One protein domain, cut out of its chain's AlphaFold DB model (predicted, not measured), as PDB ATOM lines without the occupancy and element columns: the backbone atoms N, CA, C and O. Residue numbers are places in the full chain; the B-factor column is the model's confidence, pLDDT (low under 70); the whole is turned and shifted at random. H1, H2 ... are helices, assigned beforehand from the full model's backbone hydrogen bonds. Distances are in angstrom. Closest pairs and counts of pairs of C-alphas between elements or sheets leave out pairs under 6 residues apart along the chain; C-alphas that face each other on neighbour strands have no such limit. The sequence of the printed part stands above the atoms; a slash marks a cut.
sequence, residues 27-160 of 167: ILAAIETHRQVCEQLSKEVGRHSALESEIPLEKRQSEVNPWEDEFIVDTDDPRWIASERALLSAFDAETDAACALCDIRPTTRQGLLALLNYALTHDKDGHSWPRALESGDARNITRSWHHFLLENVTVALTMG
ATOM      1  N   ILE A  27      80.042 167.692 104.554       95.62
ATOM      2  CA  ILE A  27      81.141 167.841 105.509       95.62
ATOM      3  C   ILE A  27      82.262 168.739 104.980       95.62
ATOM      4  O   ILE A  27      82.937 169.408 105.755       95.62
ATOM      5  N   LEU A  28      82.458 168.801 103.658       96.19
ATOM      6  CA  LEU A  28      83.502 169.633 103.060       96.19
ATOM      7  C   LEU A  28      83.193 171.119 103.243       96.19
ATOM      8  O   LEU A  28      84.098 171.897 103.537       96.19
ATOM      9  N   ALA A  29      81.918 171.497 103.114       95.88
ATOM     10  CA  ALA A  29      81.472 172.857 103.386       95.88
ATOM     11  C   ALA A  29      81.639 173.201 104.873       95.88
ATOM     12  O   ALA A  29      82.136 174.273 105.194       95.88
ATOM     13  N   ALA A  30      81.301 172.272 105.773       96.69
ATOM     14  CA  ALA A  30      81.471 172.467 107.212       96.69
ATOM     15  C   ALA A  30      82.943 172.668 107.610       96.69
ATOM     16  O   ALA A  30      83.257 173.571 108.383       96.69
ATOM     17  N   ILE A  31      83.855 171.875 107.037       96.50
ATOM     18  CA  ILE A  31      85.300 172.011 107.270       96.50
ATOM     19  C   ILE A  31      85.785 173.391 106.820       96.50
ATOM     20  O   ILE A  31      86.589 174.022 107.503       96.50
ATOM     21  N   GLU A  32      85.318 173.856 105.664       97.19
ATOM     22  CA  GLU A  32      85.722 175.152 105.135       97.19
ATOM     23  C   GLU A  32      85.175 176.314 105.970       97.19
ATOM     24  O   GLU A  32      85.926 177.231 106.295       97.19
ATOM     25  N   THR A  33      83.917 176.234 106.410       97.38
ATOM     26  CA  THR A  33      83.351 177.186 107.373       97.38
ATOM     27  C   THR A  33      84.198 177.248 108.640       97.38
ATOM     28  O   THR A  33      84.572 178.341 109.058       97.38
ATOM     29  N   HIS A  34      84.564 176.095 109.214       96.56
ATOM     30  CA  HIS A  34      85.389 176.050 110.421       96.56
ATOM     31  C   HIS A  34      86.754 176.726 110.216       96.56
ATOM     32  O   HIS A  34      87.177 177.545 111.027       96.56
ATOM     33  N   ARG A  35      87.426 176.484 109.081       95.69
ATOM     34  CA  ARG A  35      88.682 177.187 108.757       95.69
ATOM     35  C   ARG A  35      88.508 178.702 108.719       95.69
ATOM     36  O   ARG A  35      89.324 179.418 109.296       95.69
ATOM     37  N   GLN A  36      87.459 179.181 108.058       97.50
ATOM     38  CA  GLN A  36      87.201 180.613 107.909       97.50
ATOM     39  C   GLN A  36      86.926 181.284 109.258       97.50
ATOM     40  O   GLN A  36      87.442 182.376 109.506       97.50
ATOM     41  N   VAL A  37      86.173 180.632 110.150       96.50
ATOM     42  CA  VAL A  37      85.936 181.177 111.494       96.50
ATOM     43  C   VAL A  37      87.195 181.133 112.358       96.50
ATOM     44  O   VAL A  37      87.461 182.121 113.035       96.50
ATOM     45  N   CYS A  38      88.046 180.104 112.268       94.50
ATOM     46  CA  CYS A  38      89.338 180.098 112.969       94.50
ATOM     47  C   CYS A  38      90.257 181.239 112.497       94.50
ATOM     48  O   CYS A  38      90.937 181.881 113.304       94.50
ATOM     49  N   GLU A  39      90.289 181.515 111.190       96.19
ATOM     50  CA  GLU A  39      91.030 182.657 110.646       96.19
ATOM     51  C   GLU A  39      90.462 183.988 111.145       96.19
ATOM     52  O   GLU A  39      91.225 184.909 111.448       96.19
ATOM     53  N   GLN A  40      89.136 184.104 111.242       96.94
ATOM     54  CA  GLN A  40      88.489 185.302 111.766       96.94
ATOM     55  C   GLN A  40      88.762 185.488 113.260       96.94
ATOM     56  O   GLN A  40      89.163 186.578 113.663       96.94
ATOM     57  N   LEU A  41      88.639 184.432 114.065       96.19
ATOM     58  CA  LEU A  41      88.987 184.445 115.483       96.19
ATOM     59  C   LEU A  41      90.444 184.869 115.683       96.19
ATOM     60  O   LEU A  41      90.725 185.757 116.481       96.19
ATOM     61  N   SER A  42      91.368 184.328 114.885       95.81
ATOM     62  CA  SER A  42      92.783 184.718 114.933       95.81
ATOM     63  C   SER A  42      92.991 186.214 114.655       95.81
ATOM     64  O   SER A  42      93.832 186.854 115.291       95.81
ATOM     65  N   LYS A  43      92.222 186.799 113.725       97.69
ATOM     66  CA  LYS A  43      92.259 188.246 113.446       97.69
ATOM     67  C   LYS A  43      91.710 189.063 114.614       97.69
ATOM     68  O   LYS A  43      92.317 190.076 114.957       97.69
ATOM     69  N   GLU A  44      90.605 188.636 115.223       97.88
ATOM     70  CA  GLU A  44      90.017 189.340 116.369       97.88
ATOM     71  C   GLU A  44      90.911 189.268 117.608       97.88
ATOM     72  O   GLU A  44      91.142 190.301 118.232       97.88
ATOM     73  N   VAL A  45      91.519 188.110 117.896       97.06
ATOM     74  CA  VAL A  45      92.546 187.968 118.943       97.06
ATOM     75  C   VAL A  45      93.703 188.934 118.684       97.06
ATOM     76  O   VAL A  45      94.076 189.701 119.566       97.06
ATOM     77  N   GLY A  46      94.235 188.964 117.456       97.69
ATOM     78  CA  GLY A  46      95.323 189.877 117.096       97.69
ATOM     79  C   GLY A  46      94.954 191.356 117.264       97.69
ATOM     80  O   GLY A  46      95.748 192.138 117.787       97.69
ATOM     81  N   ARG A  47      93.737 191.746 116.861       97.12
ATOM     82  CA  ARG A  47      93.221 193.113 117.037       97.12
ATOM     83  C   ARG A  47      93.048 193.468 118.512       97.12
ATOM     84  O   ARG A  47      93.403 194.574 118.912       97.12
ATOM     85  N   HIS A  48      92.517 192.545 119.304       97.06
ATOM     86  CA  HIS A  48      92.308 192.724 120.733       97.06
ATOM     87  C   HIS A  48      93.646 192.881 121.480       97.06
ATOM     88  O   HIS A  48      93.833 193.851 122.210       97.06
ATOM     89  N   SER A  49      94.637 192.028 121.195       97.25
ATOM     90  CA  SER A  49      95.992 192.154 121.759       97.25
ATOM     91  C   SER A  49      96.705 193.450 121.349       97.25
ATOM     92  O   SER A  49      97.459 194.025 122.138       97.25
ATOM     93  N   ALA A  50      96.476 193.943 120.126       97.75
ATOM     94  CA  ALA A  50      97.007 195.240 119.704       97.75
ATOM     95  C   ALA A  50      96.410 196.382 120.541       97.75
ATOM     96  O   ALA A  50      97.145 197.241 121.025       97.75
ATOM     97  N   LEU A  51      95.098 196.347 120.789       97.56
ATOM     98  CA  LEU A  51      94.425 197.324 121.644       97.56
ATOM     99  C   LEU A  51      94.915 197.272 123.092       97.56
ATOM    100  O   LEU A  51      95.102 198.326 123.690       97.56
ATOM    101  N   GLU A  52      95.192 196.084 123.629       95.94
ATOM    102  CA  GLU A  52      95.790 195.936 124.960       95.94
ATOM    103  C   GLU A  52      97.156 196.639 125.077       95.94
ATOM    104  O   GLU A  52      97.498 197.168 126.135       95.94
ATOM    105  N   SER A  53      97.925 196.685 123.985       96.94
ATOM    106  CA  SER A  53      99.221 197.376 123.938       96.94
ATOM    107  C   SER A  53      99.092 198.894 123.746       96.94
ATOM    108  O   SER A  53      99.990 199.643 124.131       96.94
ATOM    109  N   GLU A  54      98.003 199.357 123.127       97.56
ATOM    110  CA  GLU A  54      97.758 200.773 122.819       97.56
ATOM    111  C   GLU A  54      97.007 201.520 123.930       97.56
ATOM    112  O   GLU A  54      97.253 202.707 124.157       97.56
ATOM    113  N   ILE A  55      96.048 200.857 124.578       96.75
ATOM    114  CA  ILE A  55      95.106 201.470 125.513       96.75
ATOM    115  C   ILE A  55      95.627 201.285 126.945       96.75
ATOM    116  O   ILE A  55      95.877 200.152 127.364       96.75
ATOM    117  N   PRO A  56      95.774 202.372 127.729       97.00
ATOM    118  CA  PRO A  56      96.161 202.272 129.131       97.00
ATOM    119  C   PRO A  56      95.228 201.353 129.923       97.00
ATOM    120  O   PRO A  56      94.020 201.349 129.686       97.00
ATOM    121  N   LEU A  57      95.781 200.603 130.883       94.69
ATOM    122  CA  LEU A  57      95.051 199.598 131.662       94.69
ATOM    123  C   LEU A  57      93.761 200.154 132.281       94.69
ATOM    124  O   LEU A  57      92.716 199.517 132.226       94.69
ATOM    125  N   GLU A  58      93.812 201.371 132.807       95.94
ATOM    126  CA  GLU A  58      92.686 202.054 133.437       95.94
ATOM    127  C   GLU A  58      91.520 202.390 132.489       95.94
ATOM    128  O   GLU A  58      90.475 202.823 132.963       95.94
ATOM    129  N   LYS A  59      91.694 202.208 131.174       95.56
ATOM    130  CA  LYS A  59      90.667 202.409 130.136       95.56
ATOM    131  C   LYS A  59      90.212 201.111 129.458       95.56
ATOM    132  O   LYS A  59      89.597 201.169 128.390       95.56
ATOM    133  N   ARG A  60      90.575 199.964 130.032       95.25
ATOM    134  CA  ARG A  60      90.248 198.616 129.547       95.25
ATOM    135  C   ARG A  60      89.754 197.719 130.688       95.25
ATOM    136  O   ARG A  60      90.263 196.625 130.898       95.25
ATOM    137  N   GLN A  61      88.847 198.255 131.498       95.31
ATOM    138  CA  GLN A  61      88.276 197.603 132.680       95.31
ATOM    139  C   GLN A  61      86.936 196.904 132.400       95.31
ATOM    140  O   GLN A  61      86.447 196.164 133.246       95.31
ATOM    141  N   SER A  62      86.333 197.160 131.242       92.50
ATOM    142  CA  SER A  62      85.106 196.530 130.775       92.50
ATOM    143  C   SER A  62      85.400 195.105 130.335       92.50
ATOM    144  O   SER A  62      86.416 194.861 129.683       92.50
ATOM    145  N   GLU A  63      84.479 194.205 130.641       88.00
ATOM    146  CA  GLU A  63      84.572 192.781 130.345       88.00
ATOM    147  C   GLU A  63      83.240 192.309 129.761       88.00
ATOM    148  O   GLU A  63      82.160 192.626 130.278       88.00
ATOM    149  N   VAL A  64      83.312 191.560 128.662       86.75
ATOM    150  CA  VAL A  64      82.145 190.919 128.050       86.75
ATOM    151  C   VAL A  64      82.285 189.415 128.239       86.75
ATOM    152  O   VAL A  64      83.093 188.757 127.589       86.75
ATOM    153  N   ASN A  65      81.480 188.873 129.147       80.88
ATOM    154  CA  ASN A  65      81.522 187.482 129.569       80.88
ATOM    155  C   ASN A  65      80.262 186.740 129.055       80.88
ATOM    156  O   ASN A  65      79.171 187.293 129.148       80.88
ATOM    157  N   PRO A  66      80.362 185.506 128.519       76.75
ATOM    158  CA  PRO A  66      79.192 184.739 128.065       76.75
ATOM    159  C   PRO A  66      78.309 184.149 129.179       76.75
ATOM    160  O   PRO A  66      77.193 183.712 128.905       76.75
ATOM    161  N   TRP A  67      78.794 184.081 130.419       78.12
ATOM    162  CA  TRP A  67      78.108 183.479 131.571       78.12
ATOM    163  C   TRP A  67      77.467 184.508 132.513       78.12
ATOM    164  O   TRP A  67      76.663 184.130 133.366       78.12
ATOM    165  N   GLU A  68      77.821 185.785 132.378       79.75
ATOM    166  CA  GLU A  68      77.361 186.883 133.233       79.75
ATOM    167  C   GLU A  68      76.881 188.066 132.381       79.75
ATOM    168  O   GLU A  68      77.149 188.133 131.183       79.75
ATOM    169  N   ASP A  69      76.148 189.002 132.988       81.94
ATOM    170  CA  ASP A  69      75.772 190.241 132.302       81.94
ATOM    171  C   ASP A  69      77.029 191.057 131.943       81.94
ATOM    172  O   ASP A  69      78.011 191.063 132.686       81.94
ATOM    173  N   GLU A  70      76.991 191.785 130.821       86.38
ATOM    174  CA  GLU A  70      78.112 192.633 130.397       86.38
ATOM    175  C   GLU A  70      78.505 193.640 131.494       86.38
ATOM    176  O   GLU A  70      77.684 194.454 131.936       86.38
ATOM    177  N   PHE A  71      79.783 193.643 131.886       89.81
ATOM    178  CA  PHE A  71      80.327 194.628 132.813       89.81
ATOM    179  C   PHE A  71      81.001 195.751 132.029       89.81
ATOM    180  O   PHE A  71      82.117 195.610 131.531       89.81
ATOM    181  N   ILE A  72      80.316 196.889 131.910       91.88
ATOM    182  CA  ILE A  72      80.801 198.039 131.143       91.88
ATOM    183  C   ILE A  72      81.176 199.186 132.077       91.88
ATOM    184  O   ILE A  72      80.374 199.629 132.900       91.88
ATOM    185  N   VAL A  73      82.394 199.700 131.905       92.50
ATOM    186  CA  VAL A  73      82.879 200.903 132.581       92.50
ATOM    187  C   VAL A  73      82.764 202.082 131.619       92.50
ATOM    188  O   VAL A  73      83.471 202.149 130.620       92.50
ATOM    189  N   ASP A  74      81.900 203.049 131.933       91.00
ATOM    190  CA  ASP A  74      81.578 204.181 131.043       91.00
ATOM    191  C   ASP A  74      82.795 205.007 130.584       91.00
ATOM    192  O   ASP A  74      82.745 205.680 129.554       91.00
ATOM    193  N   THR A  75      83.884 205.005 131.358       93.19
ATOM    194  CA  THR A  75      85.104 205.773 131.062       93.19
ATOM    195  C   THR A  75      86.106 205.047 130.170       93.19
ATOM    196  O   THR A  75      87.128 205.641 129.809       93.19
ATOM    197  N   ASP A  76      85.850 203.784 129.841       94.56
ATOM    198  CA  ASP A  76      86.738 202.993 129.003       94.56
ATOM    199  C   ASP A  76      86.791 203.485 127.562       94.56
ATOM    200  O   ASP A  76      85.908 204.183 127.056       94.56
ATOM    201  N   ASP A  77      87.864 203.099 126.873       96.06
ATOM    202  CA  ASP A  77      87.969 203.362 125.448       96.06
ATOM    203  C   ASP A  77      86.886 202.548 124.708       96.06
ATOM    204  O   ASP A  77      86.853 201.320 124.810       96.06
ATOM    205  N   PRO A  78      86.006 203.179 123.912       95.69
ATOM    206  CA  PRO A  78      84.942 202.463 123.211       95.69
ATOM    207  C   PRO A  78      85.474 201.404 122.232       95.69
ATOM    208  O   PRO A  78      84.761 200.452 121.908       95.69
ATOM    209  N   ARG A  79      86.728 201.528 121.766       97.19
ATOM    210  CA  ARG A  79      87.382 200.504 120.936       97.19
ATOM    211  C   ARG A  79      87.666 199.228 121.726       97.19
ATOM    212  O   ARG A  79      87.603 198.156 121.128       97.19
ATOM    213  N   TRP A  80      87.940 199.336 123.031       96.69
ATOM    214  CA  TRP A  80      88.130 198.191 123.921       96.69
ATOM    215  C   TRP A  80      86.844 197.370 124.016       96.69
ATOM    216  O   TRP A  80      86.833 196.209 123.612       96.69
ATOM    217  N   ILE A  81      85.736 198.015 124.395       94.62
ATOM    218  CA  ILE A  81      84.410 197.385 124.523       94.62
ATOM    219  C   ILE A  81      83.974 196.733 123.200       94.62
ATOM    220  O   ILE A  81      83.465 195.614 123.173       94.62
ATOM    221  N   ALA A  82      84.188 197.414 122.070       95.88
ATOM    222  CA  ALA A  82      83.882 196.846 120.757       95.88
ATOM    223  C   ALA A  82      84.763 195.632 120.409       95.88
ATOM    224  O   ALA A  82      84.347 194.773 119.633       95.88
ATOM    225  N   SER A  83      85.989 195.562 120.934       96.50
ATOM    226  CA  SER A  83      86.856 194.398 120.748       96.50
ATOM    227  C   SER A  83      86.465 193.220 121.629       96.50
ATOM    228  O   SER A  83      86.438 192.114 121.110       96.50
ATOM    229  N   GLU A  84      86.061 193.464 122.876       95.19
ATOM    230  CA  GLU A  84      85.537 192.443 123.791       95.19
ATOM    231  C   GLU A  84      84.336 191.711 123.173       95.19
ATOM    232  O   GLU A  84      84.353 190.494 123.001       95.19
ATOM    233  N   ARG A  85      83.327 192.462 122.707       95.25
ATOM    234  CA  ARG A  85      82.140 191.875 122.056       95.25
ATOM    235  C   ARG A  85      82.474 191.093 120.787       95.25
ATOM    236  O   ARG A  85      81.889 190.045 120.529       95.25
ATOM    237  N   ALA A  86      83.388 191.616 119.969       96.06
ATOM    238  CA  ALA A  86      83.794 190.948 118.736       96.06
ATOM    239  C   ALA A  86      84.584 189.664 119.015       96.06
ATOM    240  O   ALA A  86      84.409 188.680 118.301       96.06
ATOM    241  N   LEU A  87      85.426 189.673 120.051       95.06
ATOM    242  CA  LEU A  87      86.189 188.512 120.475       95.06
ATOM    243  C   LEU A  87      85.252 187.416 120.986       95.06
ATOM    244  O   LEU A  87      85.360 186.284 120.523       95.06
ATOM    245  N   LEU A  88      84.289 187.768 121.844       93.62
ATOM    246  CA  LEU A  88      83.275 186.825 122.310       93.62
ATOM    247  C   LEU A  88      82.496 186.213 121.138       93.62
ATOM    248  O   LEU A  88      82.458 184.997 120.986       93.62
ATOM    249  N   SER A  89      81.966 187.051 120.242       94.62
ATOM    250  CA  SER A  89      81.228 186.572 119.068       94.62
ATOM    251  C   SER A  89      82.068 185.670 118.157       94.62
ATOM    252  O   SER A  89      81.512 184.788 117.505       94.62
ATOM    253  N   ALA A  90      83.382 185.892 118.068       95.62
ATOM    254  CA  ALA A  90      84.271 185.048 117.279       95.62
ATOM    255  C   ALA A  90      84.537 183.692 117.955       95.62
ATOM    256  O   ALA A  90      84.614 182.687 117.251       95.62
ATOM    257  N   PHE A  91      84.647 183.653 119.288       92.44
ATOM    258  CA  PHE A  91      84.734 182.401 120.046       92.44
ATOM    259  C   PHE A  91      83.447 181.579 119.941       92.44
ATOM    260  O   PHE A  91      83.521 180.374 119.705       92.44
ATOM    261  N   ASP A  92      82.283 182.225 120.039       92.06
ATOM    262  CA  ASP A  92      80.988 181.560 119.865       92.06
ATOM    263  C   ASP A  92      80.866 180.967 118.454       92.06
ATOM    264  O   ASP A  92      80.538 179.794 118.294       92.06
ATOM    265  N   ALA A  93      81.215 181.741 117.421       95.00
ATOM    266  CA  ALA A  93      81.162 181.278 116.035       95.00
ATOM    267  C   ALA A  93      82.127 180.114 115.748       95.00
ATOM    268  O   ALA A  93      81.809 179.229 114.951       95.00
ATOM    269  N   GLU A  94      83.309 180.116 116.368       93.94
ATOM    270  CA  GLU A  94      84.255 179.003 116.276       93.94
ATOM    271  C   GLU A  94      83.708 177.755 116.978       93.94
ATOM    272  O   GLU A  94      83.660 176.689 116.360       93.94
ATOM    273  N   THR A  95      83.170 177.911 118.191       90.31
ATOM    274  CA  THR A  95      82.557 176.817 118.954       90.31
ATOM    275  C   THR A  95      81.385 176.198 118.193       90.31
ATOM    276  O   THR A  95      81.325 174.977 118.036       90.31
ATOM    277  N   ASP A  96      80.482 177.017 117.653       91.62
ATOM    278  CA  ASP A  96      79.334 176.561 116.865       91.62
ATOM    279  C   ASP A  96      79.769 175.786 115.615       91.62
ATOM    280  O   ASP A  96      79.210 174.734 115.288       91.62
ATOM    281  N   ALA A  97      80.798 176.267 114.912       93.88
ATOM    282  CA  ALA A  97      81.328 175.584 113.738       93.88
ATOM    283  C   ALA A  97      82.035 174.262 114.102       93.88
ATOM    284  O   ALA A  97      81.917 173.283 113.357       93.88
ATOM    285  N   ALA A  98      82.729 174.200 115.243       91.25
ATOM    286  CA  ALA A  98      83.349 172.977 115.750       91.25
ATOM    287  C   ALA A  98      82.288 171.931 116.135       91.25
ATOM    288  O   ALA A  98      82.412 170.750 115.789       91.25
ATOM    289  N   CYS A  99      81.205 172.363 116.789       89.50
ATOM    290  CA  CYS A  99      80.034 171.533 117.076       89.50
ATOM    291  C   CYS A  99      79.403 170.999 115.783       89.50
ATOM    292  O   CYS A  99      79.168 169.798 115.660       89.50
ATOM    293  N   ALA A 100      79.228 171.850 114.768       92.19
ATOM    294  CA  ALA A 100      78.662 171.439 113.485       92.19
ATOM    295  C   ALA A 100      79.476 170.326 112.797       92.19
ATOM    296  O   ALA A 100      78.897 169.448 112.156       92.19
ATOM    297  N   LEU A 101      80.804 170.303 112.953       93.00
ATOM    298  CA  LEU A 101      81.650 169.209 112.449       93.00
ATOM    299  C   LEU A 101      81.419 167.875 113.169       93.00
ATOM    300  O   LEU A 101      81.664 166.816 112.586       93.00
ATOM    301  N   CYS A 102      80.937 167.914 114.411       90.31
ATOM    302  CA  CYS A 102      80.550 166.728 115.167       90.31
ATOM    303  C   CYS A 102      79.151 166.225 114.801       90.31
ATOM    304  O   CYS A 102      78.899 165.042 115.002       90.31
ATOM    305  N   ASP A 103      78.293 167.076 114.228       89.12
ATOM    306  CA  ASP A 103      76.895 166.760 113.900       89.12
ATOM    307  C   ASP A 103      76.677 166.420 112.422       89.12
ATOM    308  O   ASP A 103      75.874 165.543 112.085       89.12
ATOM    309  N   ILE A 104      77.411 167.070 111.517       91.94
ATOM    310  CA  ILE A 104      77.276 166.860 110.076       91.94
ATOM    311  C   ILE A 104      77.903 165.523 109.691       91.94
ATOM    312  O   ILE A 104      79.085 165.257 109.905       91.94
ATOM    313  N   ARG A 105      77.093 164.669 109.065       91.25
ATOM    314  CA  ARG A 105      77.530 163.344 108.639       91.25
ATOM    315  C   ARG A 105      78.180 163.396 107.253       91.25
ATOM    316  O   ARG A 105      77.536 163.888 106.325       91.25
ATOM    317  N   PRO A 106      79.386 162.826 107.073       92.00
ATOM    318  CA  PRO A 106      79.937 162.611 105.742       92.00
ATOM    319  C   PRO A 106      79.086 161.590 104.976       92.00
ATOM    320  O   PRO A 106      78.723 160.545 105.521       92.00
ATOM    321  N   THR A 107      78.785 161.870 103.711       93.00
ATOM    322  CA  THR A 107      77.997 160.973 102.842       93.00
ATOM    323  C   THR A 107      78.854 160.226 101.821       93.00
ATOM    324  O   THR A 107      78.394 159.281 101.182       93.00
ATOM    325  N   THR A 108      80.124 160.607 101.687       91.88
ATOM    326  CA  THR A 108      81.077 160.048 100.728       91.88
ATOM    327  C   THR A 108      82.360 159.596 101.424       91.88
ATOM    328  O   THR A 108      82.739 160.087 102.492       91.88
ATOM    329  N   ARG A 109      83.109 158.687 100.786       91.19
ATOM    330  CA  ARG A 109      84.435 158.280 101.288       91.19
ATOM    331  C   ARG A 109      85.419 159.447 101.323       91.19
ATOM    332  O   ARG A 109      86.226 159.540 102.245       91.19
ATOM    333  N   GLN A 110      85.345 160.339 100.337       93.06
ATOM    334  CA  GLN A 110      86.204 161.518 100.277       93.06
ATOM    335  C   GLN A 110      85.920 162.476 101.438       93.06
ATOM    336  O   GLN A 110      86.864 162.920 102.086       93.06
ATOM    337  N   GLY A 111      84.650 162.762 101.727       93.94
ATOM    338  CA  GLY A 111      84.274 163.612 102.854       93.94
ATOM    339  C   GLY A 111      84.653 162.997 104.197       93.94
ATOM    340  O   GLY A 111      85.212 163.692 105.042       93.94
ATOM    341  N   LEU A 112      84.468 161.682 104.364       94.44
ATOM    342  CA  LEU A 112      84.917 160.977 105.566       94.44
ATOM    343  C   LEU A 112      86.430 161.140 105.790       94.44
ATOM    344  O   LEU A 112      86.864 161.500 106.883       94.44
ATOM    345  N   LEU A 113      87.241 160.895 104.757       94.25
ATOM    346  CA  LEU A 113      88.697 161.050 104.849       94.25
ATOM    347  C   LEU A 113      89.103 162.507 105.095       94.25
ATOM    348  O   LEU A 113      90.024 162.756 105.871       94.25
ATOM    349  N   ALA A 114      88.416 163.464 104.467       95.38
ATOM    350  CA  ALA A 114      88.661 164.884 104.678       95.38
ATOM    351  C   ALA A 114      88.396 165.293 106.132       95.38
ATOM    352  O   ALA A 114      89.230 165.980 106.717       95.38
ATOM    353  N   LEU A 115      87.294 164.822 106.727       94.75
ATOM    354  CA  LEU A 115      86.954 165.076 108.127       94.75
ATOM    355  C   LEU A 115      88.002 164.500 109.081       94.75
ATOM    356  O   LEU A 115      88.507 165.220 109.938       94.75
ATOM    357  N   LEU A 116      88.380 163.232 108.903       93.38
ATOM    358  CA  LEU A 116      89.386 162.583 109.751       93.38
ATOM    359  C   LEU A 116      90.753 163.272 109.647       93.38
ATOM    360  O   LEU A 116      91.418 163.501 110.655       93.38
ATOM    361  N   ASN A 117      91.170 163.641 108.436       94.38
ATOM    362  CA  ASN A 117      92.419 164.368 108.246       94.38
ATOM    363  C   ASN A 117      92.351 165.781 108.844       94.38
ATOM    364  O   ASN A 117      93.329 166.257 109.420       94.38
ATOM    365  N   TYR A 118      91.204 166.454 108.732       94.12
ATOM    366  CA  TYR A 118      91.008 167.766 109.335       94.12
ATOM    367  C   TYR A 118      91.086 167.697 110.862       94.12
ATOM    368  O   TYR A 118      91.866 168.435 111.452       94.12
ATOM    369  N   ALA A 119      90.393 166.740 111.478       89.94
ATOM    370  CA  ALA A 119      90.450 166.472 112.912       89.94
ATOM    371  C   ALA A 119      91.896 166.311 113.424       89.94
ATOM    372  O   ALA A 119      92.290 166.975 114.379       89.94
ATOM    373  N   LEU A 120      92.715 165.505 112.735       88.56
ATOM    374  CA  LEU A 120      94.118 165.269 113.102       88.56
ATOM    375  C   LEU A 120      95.033 166.481 112.889       88.56
ATOM    376  O   LEU A 120      96.000 166.669 113.622       88.56
ATOM    377  N   THR A 121      94.791 167.266 111.841       89.81
ATOM    378  CA  THR A 121      95.664 168.398 111.490       89.81
ATOM    379  C   THR A 121      95.306 169.676 112.232       89.81
ATOM    380  O   THR A 121      96.183 170.525 112.408       89.81
ATOM    381  N   HIS A 122      94.050 169.801 112.664       86.38
ATOM    382  CA  HIS A 122      93.567 170.903 113.478       86.38
ATOM    383  C   HIS A 122      93.942 170.709 114.957       86.38
ATOM    384  O   HIS A 122      94.482 171.632 115.551       86.38
ATOM    385  N   ASP A 123      93.790 169.501 115.522       80.75
ATOM    386  CA  ASP A 123      94.097 169.229 116.940       80.75
ATOM    387  C   ASP A 123      95.539 168.778 117.197       80.75
ATOM    388  O   ASP A 123      95.808 167.635 117.571       80.75
ATOM    389  N   LYS A 124      96.516 169.658 116.970       76.81
ATOM    390  CA  LYS A 124      97.932 169.264 117.121       76.81
ATOM    391  C   LYS A 124      98.363 169.057 118.573       76.81
ATOM    392  O   LYS A 124      99.319 168.323 118.817       76.81
ATOM    393  N   ASP A 125      97.705 169.723 119.514       76.38
ATOM    394  CA  ASP A 125      98.073 169.774 120.930       76.38
ATOM    395  C   ASP A 125      96.985 169.241 121.877       76.38
ATOM    396  O   ASP A 125      97.216 169.149 123.083       76.38
ATOM    397  N   GLY A 126      95.820 168.842 121.356       74.00
ATOM    398  CA  GLY A 126      94.693 168.352 122.155       74.00
ATOM    399  C   GLY A 126      93.841 169.467 122.771       74.00
ATOM    400  O   GLY A 126      93.071 169.207 123.707       74.00
ATOM    401  N   HIS A 127      94.020 170.715 122.338       75.19
ATOM    402  CA  HIS A 127      93.316 171.888 122.858       75.19
ATOM    403  C   HIS A 127      92.478 172.616 121.806       75.19
ATOM    404  O   HIS A 127      91.749 173.531 122.176       75.19
ATOM    405  N   SER A 128      92.536 172.205 120.538       78.81
ATOM    406  CA  SER A 128      91.893 172.936 119.434       78.81
ATOM    407  C   SER A 128      90.438 172.524 119.191       78.81
ATOM    408  O   SER A 128      89.834 172.950 118.221       78.81
ATOM    409  N   TRP A 129      89.879 171.659 120.038       80.94
ATOM    410  CA  TRP A 129      88.490 171.223 119.935       80.94
ATOM    411  C   TRP A 129      87.779 171.246 121.286       80.94
ATOM    412  O   TRP A 129      88.411 171.015 122.330       80.94
ATOM    413  N   PRO A 130      86.443 171.395 121.281       78.88
ATOM    414  CA  PRO A 130      85.643 171.354 122.494       78.88
ATOM    415  C   PRO A 130      85.820 170.052 123.289       78.88
ATOM    416  O   PRO A 130      85.631 168.932 122.801       78.88
ATOM    417  N   ARG A 131      86.166 170.185 124.573       81.19
ATOM    418  CA  ARG A 131      86.406 169.038 125.471       81.19
ATOM    419  C   ARG A 131      85.131 168.454 126.070       81.19
ATOM    420  O   ARG A 131      85.122 167.283 126.449       81.19
ATOM    421  N   ALA A 132      84.088 169.265 126.157       84.06
ATOM    422  CA  ALA A 132      82.805 168.921 126.740       84.06
ATOM    423  C   ALA A 132      81.701 169.450 125.822       84.06
ATOM    424  O   ALA A 132      81.383 170.631 125.852       84.06
ATOM    425  N   LEU A 133      81.162 168.563 124.992       84.12
ATOM    426  CA  LEU A 133      80.018 168.817 124.129       84.12
ATOM    427  C   LEU A 133      78.799 168.096 124.685       84.12
ATOM    428  O   LEU A 133      78.907 166.950 125.129       84.12
ATOM    429  N   GLU A 134      77.652 168.760 124.658       85.81
ATOM    430  CA  GLU A 134      76.360 168.161 124.983       85.81
ATOM    431  C   GLU A 134      75.758 167.513 123.736       85.81
ATOM    432  O   GLU A 134      75.868 168.050 122.639       85.81
ATOM    433  N   SER A 135      75.108 166.359 123.885       79.44
ATOM    434  CA  SER A 135      74.664 165.541 122.749       79.44
ATOM    435  C   SER A 135      73.540 166.137 121.898       79.44
ATOM    436  O   SER A 135      73.119 165.479 120.952       79.44
ATOM    437  N   GLY A 136      73.015 167.322 122.232       76.06
ATOM    438  CA  GLY A 136      71.952 168.014 121.484       76.06
ATOM    439  C   GLY A 136      70.646 167.220 121.304       76.06
ATOM    440  O   GLY A 136      69.726 167.664 120.621       76.06
ATOM    441  N   ASP A 137      70.554 166.033 121.904       79.69
ATOM    442  CA  ASP A 137      69.537 165.021 121.661       79.69
ATOM    443  C   ASP A 137      68.946 164.488 122.976       79.69
ATOM    444  O   ASP A 137      69.312 164.893 124.080       79.69
ATOM    445  N   ALA A 138      68.021 163.532 122.868       82.31
ATOM    446  CA  ALA A 138      67.318 162.976 124.022       82.31
ATOM    447  C   ALA A 138      68.224 162.252 125.039       82.31
ATOM    448  O   ALA A 138      67.758 161.939 126.136       82.31
ATOM    449  N   ARG A 139      69.489 161.953 124.702       84.31
ATOM    450  CA  ARG A 139      70.425 161.301 125.631       84.31
ATOM    451  C   ARG A 139      70.897 162.265 126.712       84.31
ATOM    452  O   ARG A 139      71.202 161.801 127.808       84.31
ATOM    453  N   ASN A 140      70.937 163.567 126.409       84.56
ATOM    454  CA  ASN A 140      71.402 164.623 127.305       84.56
ATOM    455  C   ASN A 140      72.741 164.268 127.987       84.56
ATOM    456  O   ASN A 140      72.875 164.326 129.211       84.56
ATOM    457  N   ILE A 141      73.708 163.793 127.193       86.62
ATOM    458  CA  ILE A 141      75.033 163.401 127.685       86.62
ATOM    459  C   ILE A 141      76.083 164.436 127.301       86.62
ATOM    460  O   ILE A 141      76.069 164.956 126.192       86.62
ATOM    461  N   THR A 142      77.054 164.653 128.188       88.94
ATOM    462  CA  THR A 142      78.253 165.445 127.891       88.94
ATOM    463  C   THR A 142      79.439 164.526 127.611       88.94
ATOM    464  O   THR A 142      79.779 163.676 128.447       88.94
ATOM    465  N   ARG A 143      80.080 164.658 126.447       88.56
ATOM    466  CA  ARG A 143      81.261 163.870 126.038       88.56
ATOM    467  C   ARG A 143      82.240 164.723 125.226       88.56
ATOM    468  O   ARG A 143      81.935 165.850 124.865       88.56
ATOM    469  N   SER A 144      83.437 164.200 124.968       87.94
ATOM    470  CA  SER A 144      84.413 164.882 124.114       87.94
ATOM    471  C   SER A 144      83.989 164.851 122.645       87.94
ATOM    472  O   SER A 144      83.305 163.921 122.217       87.94
ATOM    473  N   TRP A 145      84.469 165.811 121.854       87.38
ATOM    474  CA  TRP A 145      84.263 165.848 120.400       87.38
ATOM    475  C   TRP A 145      84.606 164.520 119.700       87.38
ATOM    476  O   TRP A 145      83.869 164.068 118.827       87.38
ATOM    477  N   HIS A 146      85.653 163.820 120.157       87.81
ATOM    478  CA  HIS A 146      86.033 162.495 119.657       87.81
ATOM    479  C   HIS A 146      84.887 161.477 119.736       87.81
ATOM    480  O   HIS A 146      84.745 160.648 118.844       87.81
ATOM    481  N   HIS A 147      84.083 161.509 120.804       89.38
ATOM    482  CA  HIS A 147      82.961 160.589 120.970       89.38
ATOM    483  C   HIS A 147      81.918 160.797 119.870       89.38
ATOM    484  O   HIS A 147      81.573 159.845 119.174       89.38
ATOM    485  N   PHE A 148      81.482 162.041 119.674       90.44
ATOM    486  CA  PHE A 148      80.475 162.390 118.672       90.44
ATOM    487  C   PHE A 148      80.992 162.191 117.246       90.44
ATOM    488  O   PHE A 148      80.294 161.613 116.413       90.44
ATOM    489  N   LEU A 149      82.259 162.531 116.988       90.12
ATOM    490  CA  LEU A 149      82.914 162.229 115.719       90.12
ATOM    491  C   LEU A 149      82.894 160.722 115.422       90.12
ATOM    492  O   LEU A 149      82.519 160.313 114.325       90.12
ATOM    493  N   LEU A 150      83.278 159.883 116.390       91.25
ATOM    494  CA  LEU A 150      83.287 158.429 116.218       91.25
ATOM    495  C   LEU A 150      81.882 157.866 115.993       91.25
ATOM    496  O   LEU A 150      81.726 156.962 115.169       91.25
ATOM    497  N   GLU A 151      80.861 158.392 116.671       90.25
ATOM    498  CA  GLU A 151      79.465 158.028 116.408       90.25
ATOM    499  C   GLU A 151      79.077 158.364 114.967       90.25
ATOM    500  O   GLU A 151      78.610 157.488 114.234       90.25
ATOM    501  N   ASN A 152      79.355 159.587 114.518       89.19
ATOM    502  CA  ASN A 152      79.022 160.023 113.166       89.19
ATOM    503  C   ASN A 152      79.745 159.220 112.082       89.19
ATOM    504  O   ASN A 152      79.118 158.796 111.106       89.19
ATOM    505  N   VAL A 153      81.032 158.939 112.277       90.69
ATOM    506  CA  VAL A 153      81.827 158.077 111.393       90.69
ATOM    507  C   VAL A 153      81.262 156.656 111.358       90.69
ATOM    508  O   VAL A 153      81.117 156.075 110.282       90.69
ATOM    509  N   THR A 154      80.899 156.097 112.514       91.69
ATOM    510  CA  THR A 154      80.342 154.739 112.609       91.69
ATOM    511  C   THR A 154      79.016 154.635 111.865       91.69
ATOM    512  O   THR A 154      78.796 153.681 111.112       91.69
ATOM    513  N   VAL A 155      78.138 155.628 112.023       88.50
ATOM    514  CA  VAL A 155      76.857 155.660 111.314       88.50
ATOM    515  C   VAL A 155      77.071 155.822 109.810       88.50
ATOM    516  O   VAL A 155      76.455 155.086 109.042       88.50
ATOM    517  N   ALA A 156      77.969 156.712 109.377       89.56
ATOM    518  CA  ALA A 156      78.285 156.903 107.958       89.56
ATOM    519  C   ALA A 156      78.798 155.609 107.300       89.56
ATOM    520  O   ALA A 156      78.335 155.218 106.232       89.56
ATOM    521  N   LEU A 157      79.694 154.885 107.978       90.06
ATOM    522  CA  LEU A 157      80.193 153.590 107.509       90.06
ATOM    523  C   LEU A 157      79.101 152.511 107.471       90.06
ATOM    524  O   LEU A 157      79.114 151.663 106.583       90.06
ATOM    525  N   THR A 158      78.153 152.548 108.409       91.06
ATOM    526  CA  THR A 158      77.050 151.576 108.491       91.06
ATOM    527  C   THR A 158      75.988 151.814 107.417       91.06
ATOM    528  O   THR A 158      75.450 150.857 106.865       91.06
ATOM    529  N   MET A 159      75.675 153.075 107.111       85.50
ATOM    530  CA  MET A 159      74.668 153.436 106.105       85.50
ATOM    531  C   MET A 159      75.171 153.281 104.664       85.50
ATOM    532  O   MET A 159      74.356 153.249 103.744       85.50
ATOM    533  N   GLY A 160      76.485 153.131 104.477       80.44
ATOM    534  CA  GLY A 160      77.127 153.114 103.169       80.44
ATOM    535  C   GLY A 160      77.550 154.518 102.741       80.44
ATOM    536  O   GLY A 160      76.869 155.501 103.014       80.44
TER     537      GLY A 160
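Overview. This is residues 27 to 160 of the 167 residues of an uncharacterized protein of Bradyrhizobium manausense (UniProt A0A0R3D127). A long helical hairpin of H1 and H2, side by side, has a second, shorter pair of helices, H3 and H4, at the end where H1 begins and H2 ends. H3 and H4 lie nearly alongside each other but only loosely, and two long loops bulge from the model: residues 55 to 77, which join H1 to H2 at the far end of the hairpin, and residues 123 to 144, which join H3 to H4. The printed part has 134 residues, with four named helices in the order H1, H2, H3, H4 and no named strand, and its class is all helix. It is loose, with a radius of gyration of the C-alphas of 18.4 A, and its C-alphas span 60 by 29 by 23 A, only just a rod.

Along the chain. H1 runs from residue 27 to 54, 40.7 A from first to last C-alpha, beginning at C-alpha 27 at (81.141, 167.841, 105.509). H2, residues 78 to 103, is 37.8 A long and begins at C-alpha 78 at (84.942, 202.463, 123.211). H3, residues 109 to 122, measures 19.8 A. H4, residues 145 to 159, measures 21.2 A and ends at C-alpha 159 at (74.668, 153.436, 106.105).

Arrangement. The four helices form an up and down bundle, each running against the one before it in the chain. H1 and H2, a helical hairpin, touch at a shallow tilt of 22 degrees, opposite ways; their closest C-alphas, those of Leu 41 and Ala 90, are 5.1 A apart. With residues 27 to 31 alone, H1 touches H3 at a shallow tilt of 20 degrees, the same way; the closest C-alphas, of Ile 27 and Gly 111, are 5.9 A apart. With residues 99 to 103 alone, H2 touches H4, the same way, at a steep tilt of 36 degrees, only just past shallow; the closest C-alphas, of Cys 102 and Leu 149, are 5.1 A apart. H3 and H4 are close but not clearly touching, opposite ways at a shallow tilt of 10 degrees, with the closest C-alphas, of Leu 112 and Val 153, 7.2 A apart. H1 and H4 are apart. In H1, H2, H3 and H4 every O i to N i+4 pair is within hydrogen-bond range.

Size, cuts and confidence. The two C-alphas farthest apart, those of Thr 75 and Gly 160, are 60.1 A from each other. The links from H1 to H2 and from H3 to H4 are long, and the link from H2 to H3 is tight. Residues 133 to 134 and 142 to 143 make a short antiparallel pairing. The printed part has no cut; its mean pLDDT is 91.0, and no printed residue is under 70.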